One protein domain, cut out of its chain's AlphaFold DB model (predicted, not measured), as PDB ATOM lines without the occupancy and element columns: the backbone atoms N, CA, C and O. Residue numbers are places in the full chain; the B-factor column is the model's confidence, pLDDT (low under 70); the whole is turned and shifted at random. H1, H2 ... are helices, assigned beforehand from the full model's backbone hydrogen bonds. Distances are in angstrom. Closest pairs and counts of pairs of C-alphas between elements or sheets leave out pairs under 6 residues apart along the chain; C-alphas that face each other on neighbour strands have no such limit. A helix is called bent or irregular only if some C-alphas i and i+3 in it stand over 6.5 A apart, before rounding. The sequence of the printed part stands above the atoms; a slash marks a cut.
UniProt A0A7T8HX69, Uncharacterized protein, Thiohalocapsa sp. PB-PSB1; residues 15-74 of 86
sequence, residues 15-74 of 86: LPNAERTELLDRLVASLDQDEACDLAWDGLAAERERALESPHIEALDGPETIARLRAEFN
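AT A GLANCE: This is residues 15 to 74 of the 86 residues of an uncharacterized protein of Thiohalocapsa sp. PB-PSB1 (UniProt A0A7T8HX69). The longest helix, H2, forms the base of a wide open hook: H1 is a long arm that slants away from its first end, and from its last end the link of residues 53 to 61 turns away to the shorter H3. The three helices follow one another as separate rods, no helix touching another, and there is no packed core between them. The printed part has 60 residues with three named helices, in the order H1, H2, H3, and no named strand; its class is all helix. It is extended, with a radius of gyration of the C-alphas of 19.9 A, and flat, with spans of 57 by 31 by 14 A.

HOW THE PARTS SIT: H2, residues 35 to 52, touches no helix. H1, residues 17 to 31, is apart from H2, although a tight link of 3 residues joins them. H3, residues 62 to 72, is also apart from H2, and a short link of 9 residues joins these two. H1 and H3 are apart as well. Residues 16 to 22, of which 17 to 22 belong to H1, stand free. Residues 24 to 47 stand free too; of these, 24 to 31 belong to H1 and 35 to 47 to H2. Residues 60 to 74, of which 62 to 72 belong to H3, also stand free. In H1, H2 and H3 every backbone O i to N i+4 pair is within hydrogen-bond range.

IN THESE COORDINATES: H2 has 18 residues, from Glu 35 to Leu 52, and is 25.8 A long from first to last C-alpha. It begins at C-alpha 35, at (179.198, 171.851, 182.929), and ends at C-alpha 52, at (164.829, 164.784, 162.748). H1 has 15 residues, from Asn 17 to Leu 31, and measures 21.3 A from first to last C-alpha; C-alpha 17 is at (200.317, 192.556, 182.226). H3 has 11 residues, from Gly 62 to Glu 72, and measures 15.2 A from first to last C-alpha; C-alpha 72 is at (161.029, 188.619, 156.419). No helix is bent or irregular.

THE WHOLE: The two C-alphas farthest apart are those of Pro 16 and Pro 55, at 59.4 A. The first and last printed C-alphas, those of Leu 15 and Asn 74, are 43.8 A apart. The printed part runs from residue 15 to residue 74 of a chain of 86 residues and has no cut. No link between the helices is long. The mean pLDDT of the printed part of this predicted model is 91.0, and one residue, Gln 33 in the link from H1 to H2, is under 70.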
ATOM      1  N   LEU A  15     196.605 196.778 186.890       94.88
ATOM      2  CA  LEU A  15     197.371 195.558 187.117       94.88
ATOM      3  C   LEU A  15     198.508 195.410 186.087       94.88
ATOM      4  O   LEU A  15     198.335 195.741 184.903       94.88
ATOM      5  N   PRO A  16     199.660 194.846 186.496       96.31
ATOM      6  CA  PRO A  16     200.694 194.395 185.574       96.31
ATOM      7  C   PRO A  16     200.142 193.425 184.523       96.31
ATOM      8  O   PRO A  16     199.188 192.689 184.767       96.31
ATOM      9  N   ASN A  17     200.776 193.383 183.348       93.94
ATOM     10  CA  ASN A  17     200.317 192.556 182.226       93.94
ATOM     11  C   ASN A  17     200.138 191.076 182.624       93.94
ATOM     12  O   ASN A  17     199.078 190.512 182.378       93.94
ATOM     13  N   ALA A  18     201.121 190.499 183.326       94.94
ATOM     14  CA  ALA A  18     201.071 189.110 183.781       94.94
ATOM     15  C   ALA A  18     199.855 188.813 184.681       94.94
ATOM     16  O   ALA A  18     199.175 187.813 184.484       94.94
ATOM     17  N   GLU A  19     199.539 189.715 185.612       95.25
ATOM     18  CA  GLU A  19     198.408 189.559 186.535       95.25
ATOM     19  C   GLU A  19     197.059 189.716 185.820       95.25
ATOM     20  O   GLU A  19     196.100 189.011 186.138       95.25
ATOM     21  N   ARG A  20     196.968 190.592 184.808       94.69
ATOM     22  CA  ARG A  20     195.761 190.680 183.968       94.69
ATOM     23  C   ARG A  20     195.540 189.425 183.134       94.69
ATOM     24  O   ARG A  20     194.391 189.032 182.963       94.69
ATOM     25  N   THR A  21     196.603 188.826 182.598       95.12
ATOM     26  CA  THR A  21     196.506 187.561 181.858       95.12
ATOM     27  C   THR A  21     196.012 186.445 182.771       95.12
ATOM     28  O   THR A  21     195.042 185.782 182.430       95.12
ATOM     29  N   GLU A  22     196.578 186.317 183.972       95.88
ATOM     30  CA  GLU A  22     196.118 185.325 184.951       95.88
ATOM     31  C   GLU A  22     194.645 185.541 185.347       95.88
ATOM     32  O   GLU A  22     193.873 184.587 185.464       95.88
ATOM     33  N   LEU A  23     194.219 186.798 185.522       94.50
ATOM     34  CA  LEU A  23     192.818 187.128 185.793       94.50
ATOM     35  C   LEU A  23     191.897 186.717 184.633       94.50
ATOM     36  O   LEU A  23     190.805 186.204 184.880       94.50
ATOM     37  N   LEU A  24     192.325 186.938 183.388       92.12
ATOM     38  CA  LEU A  24     191.571 186.543 182.199       92.12
ATOM     39  C   LEU A  24     191.438 185.020 182.106       92.12
ATOM     40  O   LEU A  24     190.331 184.531 181.899       92.12
ATOM     41  N   ASP A  25     192.523 184.282 182.332       93.88
ATOM     42  CA  ASP A  25     192.507 182.815 182.314       93.88
ATOM     43  C   ASP A  25     191.538 182.263 183.368       93.88
ATOM     44  O   ASP A  25     190.736 181.369 183.096       93.88
ATOM     45  N   ARG A  26     191.539 182.854 184.569       93.38
ATOM     46  CA  ARG A  26     190.597 182.497 185.639       93.38
ATOM     47  C   ARG A  26     189.151 182.844 185.300       93.38
ATOM     48  O   ARG A  26     188.255 182.106 185.703       93.38
ATOM     49  N   LEU A  27     188.914 183.956 184.603       90.19
ATOM     50  CA  LEU A  27     187.578 184.337 184.149       90.19
ATOM     51  C   LEU A  27     187.055 183.335 183.120       90.19
ATOM     52  O   LEU A  27     185.950 182.834 183.295       90.19
ATOM     53  N   VAL A  28     187.850 183.003 182.103       88.25
ATOM     54  CA  VAL A  28     187.487 181.992 181.098       88.25
ATOM     55  C   VAL A  28     187.186 180.658 181.778       88.25
ATOM     56  O   VAL A  28     186.083 180.143 181.639       88.25
ATOM     57  N   ALA A  29     188.081 180.190 182.651       88.19
ATOM     58  CA  ALA A  29     187.869 178.956 183.404       88.19
ATOM     59  C   ALA A  29     186.635 178.989 184.326       88.19
ATOM     60  O   ALA A  29     186.144 177.938 184.722       88.19
ATOM     61  N   SER A  30     186.149 180.170 184.727       86.06
ATOM     62  CA  SER A  30     184.907 180.306 185.501       86.06
ATOM     63  C   SER A  30     183.647 180.275 184.637       86.06
ATOM     64  O   SER A  30     182.591 179.901 185.133       86.06
ATOM     65  N   LEU A  31     183.756 180.657 183.362       82.88
ATOM     66  CA  LEU A  31     182.664 180.550 182.394       82.88
ATOM     67  C   LEU A  31     182.509 179.102 181.918       82.88
ATOM     68  O   LEU A  31     181.386 178.625 181.813       82.88
ATOM     69  N   ASP A  32     183.624 178.388 181.757       76.94
ATOM     70  CA  ASP A  32     183.658 176.962 181.402       76.94
ATOM     71  C   ASP A  32     183.202 176.029 182.548       76.94
ATOM     72  O   ASP A  32     183.134 174.815 182.382       76.94
ATOM     73  N   GLN A  33     182.915 176.561 183.744       69.88
ATOM     74  CA  GLN A  33     182.485 175.761 184.902       69.88
ATOM     75  C   GLN A  33     180.999 175.399 184.895       69.88
ATOM     76  O   GLN A  33     180.573 174.616 185.747       69.88
ATOM     77  N   ASP A  34     180.200 175.936 183.972       82.25
ATOM     78  CA  ASP A  34     178.788 175.564 183.857       82.25
ATOM     79  C   ASP A  34     178.610 174.266 183.049       82.25
ATOM     80  O   ASP A  34     177.871 174.198 182.069       82.25
ATOM     81  N   GLU A  35     179.282 173.203 183.500       81.31
ATOM     82  CA  GLU A  35     179.198 171.851 182.929       81.31
ATOM     83  C   GLU A  35     177.740 171.359 182.871       81.31
ATOM     84  O   GLU A  35     177.349 170.613 181.976       81.31
ATOM     85  N   ALA A  36     176.896 171.810 183.806       83.81
ATOM     86  CA  ALA A  36     175.473 171.500 183.808       83.81
ATOM     87  C   ALA A  36     174.739 172.111 182.603       83.81
ATOM     88  O   ALA A  36     173.858 171.458 182.035       83.81
ATOM     89  N   CYS A  37     175.089 173.339 182.211       86.25
ATOM     90  CA  CYS A  37     174.576 173.974 181.003       86.25
ATOM     91  C   CYS A  37     175.031 173.216 179.753       86.25
ATOM     92  O   CYS A  37     174.187 172.867 178.926       86.25
ATOM     93  N   ASP A  38     176.317 172.881 179.651       88.62
ATOM     94  CA  ASP A  38     176.864 172.145 178.505       88.62
ATOM     95  C   ASP A  38     176.188 170.777 178.334       88.62
ATOM     96  O   ASP A  38     175.674 170.458 177.262       88.62
ATOM     97  N   LEU A  39     176.057 170.009 179.420       91.44
ATOM     98  CA  LEU A  39     175.363 168.718 179.409       91.44
ATOM     99  C   LEU A  39     173.882 168.848 179.031       91.44
ATOM    100  O   LEU A  39     173.330 167.977 178.350       91.44
ATOM    101  N   ALA A  40     173.214 169.920 179.469       92.75
ATOM    102  CA  ALA A  40     171.829 170.180 179.095       92.75
ATOM    103  C   ALA A  40     171.700 170.502 177.597       92.75
ATOM    104  O   ALA A  40     170.764 170.024 176.945       92.75
ATOM    105  N   TRP A  41     172.641 171.269 177.040       94.12
ATOM    106  CA  TRP A  41     172.698 171.565 175.610       94.12
ATOM    107  C   TRP A  41     172.991 170.324 174.771       94.12
ATOM    108  O   TRP A  41     172.285 170.097 173.788       94.12
ATOM    109  N   ASP A  42     173.943 169.491 175.185       96.06
ATOM    110  CA  ASP A  42     174.256 168.225 174.517       96.06
ATOM    111  C   ASP A  42     173.050 167.280 174.513       96.06
ATOM    112  O   ASP A  42     172.698 166.699 173.482       96.06
ATOM    113  N   GLY A  43     172.359 167.167 175.652       96.75
ATOM    114  CA  GLY A  43     171.136 166.377 175.765       96.75
ATOM    115  C   GLY A  43     170.045 166.856 174.806       96.75
ATOM    116  O   GLY A  43     169.439 166.047 174.098       96.75
ATOM    117  N   LEU A  44     169.833 168.173 174.732       96.44
ATOM    118  CA  LEU A  44     168.859 168.776 173.825       96.44
ATOM    119  C   LEU A  44     169.251 168.600 172.352       96.44
ATOM    120  O   LEU A  44     168.388 168.339 171.512       96.44
ATOM    121  N   ALA A  45     170.536 168.734 172.022       95.44
ATOM    122  CA  ALA A  45     171.039 168.508 170.673       95.44
ATOM    123  C   ALA A  45     170.793 167.055 170.238       95.44
ATOM    124  O   ALA A  45     170.205 166.823 169.182       95.44
ATOM    125  N   ALA A  46     171.131 166.080 171.088       95.94
ATOM    126  CA  ALA A  46     170.899 164.661 170.819       95.94
ATOM    127  C   ALA A  46     169.405 164.290 170.749       95.94
ATOM    128  O   ALA A  46     169.013 163.368 170.030       95.94
ATOM    129  N   GLU A  47     168.542 164.968 171.511       94.88
ATOM    130  CA  GLU A  47     167.090 164.830 171.378       94.88
ATOM    131  C   GLU A  47     166.604 165.324 170.014       94.88
ATOM    132  O   GLU A  47     165.881 164.602 169.328       94.88
ATOM    133  N   ARG A  48     167.026 166.523 169.601       92.94
ATOM    134  CA  ARG A  48     166.612 167.122 168.327       92.94
ATOM    135  C   ARG A  48     167.128 166.353 167.121       92.94
ATOM    136  O   ARG A  48     166.368 166.182 166.176       92.94
ATOM    137  N   GLU A  49     168.353 165.843 167.179       91.56
ATOM    138  CA  GLU A  49     168.911 164.996 166.121       91.56
ATOM    139  C   GLU A  49     168.042 163.748 165.908       91.56
ATOM    140  O   GLU A  49     167.558 163.501 164.807       91.56
ATOM    141  N   ARG A  50     167.713 163.023 166.988       92.75
ATOM    142  CA  ARG A  50     166.795 161.870 166.918       92.75
ATOM    143  C   ARG A  50     165.404 162.257 166.426       92.75
ATOM    144  O   ARG A  50     164.731 161.473 165.766       92.75
ATOM    145  N   ALA A  51     164.940 163.453 166.774       90.31
ATOM    146  CA  ALA A  51     163.641 163.934 166.340       90.31
ATOM    147  C   ALA A  51     163.605 164.203 164.822       90.31
ATOM    148  O   ALA A  51     162.566 163.975 164.208       90.31
ATOM    149  N   LEU A  52     164.720 164.606 164.204       88.44
ATOM    150  CA  LEU A  52     164.829 164.784 162.748       88.44
ATOM    151  C   LEU A  52     164.778 163.459 161.972       88.44
ATOM    152  O   LEU A  52     164.403 163.454 160.805       88.44
ATOM    153  N   GLU A  53     165.087 162.328 162.613       88.12
ATOM    154  CA  GLU A  53     164.897 160.991 162.025       88.12
ATOM    155  C   GLU A  53     163.412 160.573 161.984       88.12
ATOM    156  O   GLU A  53     163.040 159.615 161.299       88.12
ATOM    157  N   SER A  54     162.544 161.277 162.717       86.38
ATOM    158  CA  SER A  54     161.105 161.023 162.735       86.38
ATOM    159  C   SER A  54     160.441 161.536 161.457       86.38
ATOM    160  O   SER A  54     160.646 162.688 161.079       86.38
ATOM    161  N   PRO A  55     159.512 160.775 160.848       82.75
ATOM    162  CA  PRO A  55     158.759 161.234 159.677       82.75
ATOM    163  C   PRO A  55     157.802 162.401 159.983       82.75
ATOM    164  O   PRO A  55     157.138 162.906 159.081       82.75
ATOM    165  N   HIS A  56     157.675 162.799 161.251       84.81
ATOM    166  CA  HIS A  56     156.809 163.890 161.698       84.81
ATOM    167  C   HIS A  56     157.514 165.249 161.783       84.81
ATOM    168  O   HIS A  56     156.845 166.243 162.064       84.81
ATOM    169  N   ILE A  57     158.831 165.303 161.564       88.19
ATOM    170  CA  ILE A  57     159.607 166.545 161.561       88.19
ATOM    171  C   ILE A  57     160.210 166.748 160.176       88.19
ATOM    172  O   ILE A  57     160.874 165.869 159.635       88.19
ATOM    173  N   GLU A  58     159.973 167.923 159.600       88.44
ATOM    174  CA  GLU A  58     160.553 168.316 158.321       88.44
ATOM    175  C   GLU A  58     161.865 169.069 158.558       88.44
ATOM    176  O   GLU A  58     161.887 170.122 159.199       88.44
ATOM    177  N   ALA A  59     162.966 168.522 158.043       88.12
ATOM    178  CA  ALA A  59     164.243 169.216 158.012       88.12
ATOM    179  C   ALA A  59     164.224 170.282 156.909       88.12
ATOM    180  O   ALA A  59     163.900 169.994 155.757       88.12
ATOM    181  N   LEU A  60     164.596 171.510 157.262       91.69
ATOM    182  CA  LEU A  60     164.723 172.622 156.323       91.69
ATOM    183  C   LEU A  60     166.199 172.927 156.063       91.69
ATOM    184  O   LEU A  60     167.039 172.737 156.946       91.69
ATOM    185  N   ASP A  61     166.510 173.466 154.884       94.19
ATOM    186  CA  ASP A  61     167.849 173.986 154.613       94.19
ATOM    187  C   ASP A  61     168.129 175.181 155.533       94.19
ATOM    188  O   ASP A  61     167.425 176.197 155.506       94.19
ATOM    189  N   GLY A  62     169.131 175.030 156.400       91.62
ATOM    190  CA  GLY A  62     169.467 176.017 157.422       91.62
ATOM    191  C   GLY A  62     169.822 177.382 156.822       91.62
ATOM    192  O   GLY A  62     169.169 178.370 157.169       91.62
ATOM    193  N   PRO A  63     170.822 177.470 155.926       95.50
ATOM    194  CA  PRO A  63     171.213 178.727 155.293       95.50
ATOM    195  C   PRO A  63     170.066 179.444 154.572       95.50
ATOM    196  O   PRO A  63     169.856 180.638 154.804       95.50
ATOM    197  N   GLU A  64     169.298 178.735 153.744       96.50
ATOM    198  CA  GLU A  64     168.167 179.303 153.007       96.50
ATOM    199  C   GLU A  64     167.072 179.799 153.959       96.50
ATOM    200  O   GLU A  64     166.593 180.931 153.839       96.50
ATOM    201  N   THR A  65     166.713 178.987 154.954       95.56
ATOM    202  CA  THR A  65     165.664 179.328 155.923       95.56
ATOM    203  C   THR A  65     166.051 180.548 156.751       95.56
ATOM    204  O   THR A  65     165.229 181.445 156.943       95.56
ATOM    205  N   ILE A  66     167.304 180.630 157.208       94.56
ATOM    206  CA  ILE A  66     167.803 181.787 157.961       94.56
ATOM    207  C   ILE A  66     167.823 183.042 157.087       94.56
ATOM    208  O   ILE A  66     167.389 184.097 157.550       94.56
ATOM    209  N   ALA A  67     168.274 182.947 155.832       95.06
ATOM    210  CA  ALA A  67     168.256 184.079 154.906       95.06
ATOM    211  C   ALA A  67     166.827 184.596 154.669       95.06
ATOM    212  O   ALA A  67     166.586 185.803 154.733       95.06
ATOM    213  N   ARG A  68     165.862 183.686 154.483       95.00
ATOM    214  CA  ARG A  68     164.440 184.028 154.353       95.00
ATOM    215  C   ARG A  68     163.912 184.743 155.595       95.00
ATOM    216  O   ARG A  68     163.319 185.808 155.462       95.00
ATOM    217  N   LEU A  69     164.155 184.195 156.788       94.88
ATOM    218  CA  LEU A  69     163.691 184.785 158.050       94.88
ATOM    219  C   LEU A  69     164.314 186.164 158.297       94.88
ATOM    220  O   LEU A  69     163.625 187.085 158.731       94.88
ATOM    221  N   ARG A  70     165.604 186.339 157.992       93.69
ATOM    222  CA  ARG A  70     166.269 187.644 158.099       93.69
ATOM    223  C   ARG A  70     165.625 188.693 157.201       93.69
ATOM    224  O   ARG A  70     165.401 189.809 157.663       93.69
ATOM    225  N   ALA A  71     165.287 188.326 155.965       93.69
ATOM    226  CA  ALA A  71     164.590 189.209 155.036       93.69
ATOM    227  C   ALA A  71     163.149 189.509 155.486       93.69
ATOM    228  O   ALA A  71     162.717 190.657 155.429       93.69
ATOM    229  N   GLU A  72     162.420 188.499 155.966       94.88
ATOM    230  CA  GLU A  72     161.029 188.619 156.419       94.88
ATOM    231  C   GLU A  72     160.887 189.536 157.639       94.88
ATOM    232  O   GLU A  72     160.020 190.408 157.674       94.88
ATOM    233  N   PHE A  73     161.774 189.377 158.623       91.50
ATOM    234  CA  PHE A  73     161.746 190.142 159.871       91.50
ATOM    235  C   PHE A  73     162.682 191.352 159.868       91.50
ATOM    236  O   PHE A  73     162.814 192.025 160.889       91.50
ATOM    237  N   ASN A  74     163.323 191.639 158.732       85.56
ATOM    238  CA  ASN A  74     164.274 192.733 158.572       85.56
ATOM    239  C   ASN A  74     165.369 192.733 159.664       85.56
ATOM    240  O   ASN A  74     165.764 193.787 160.158       85.56
TER     241      ASN A  74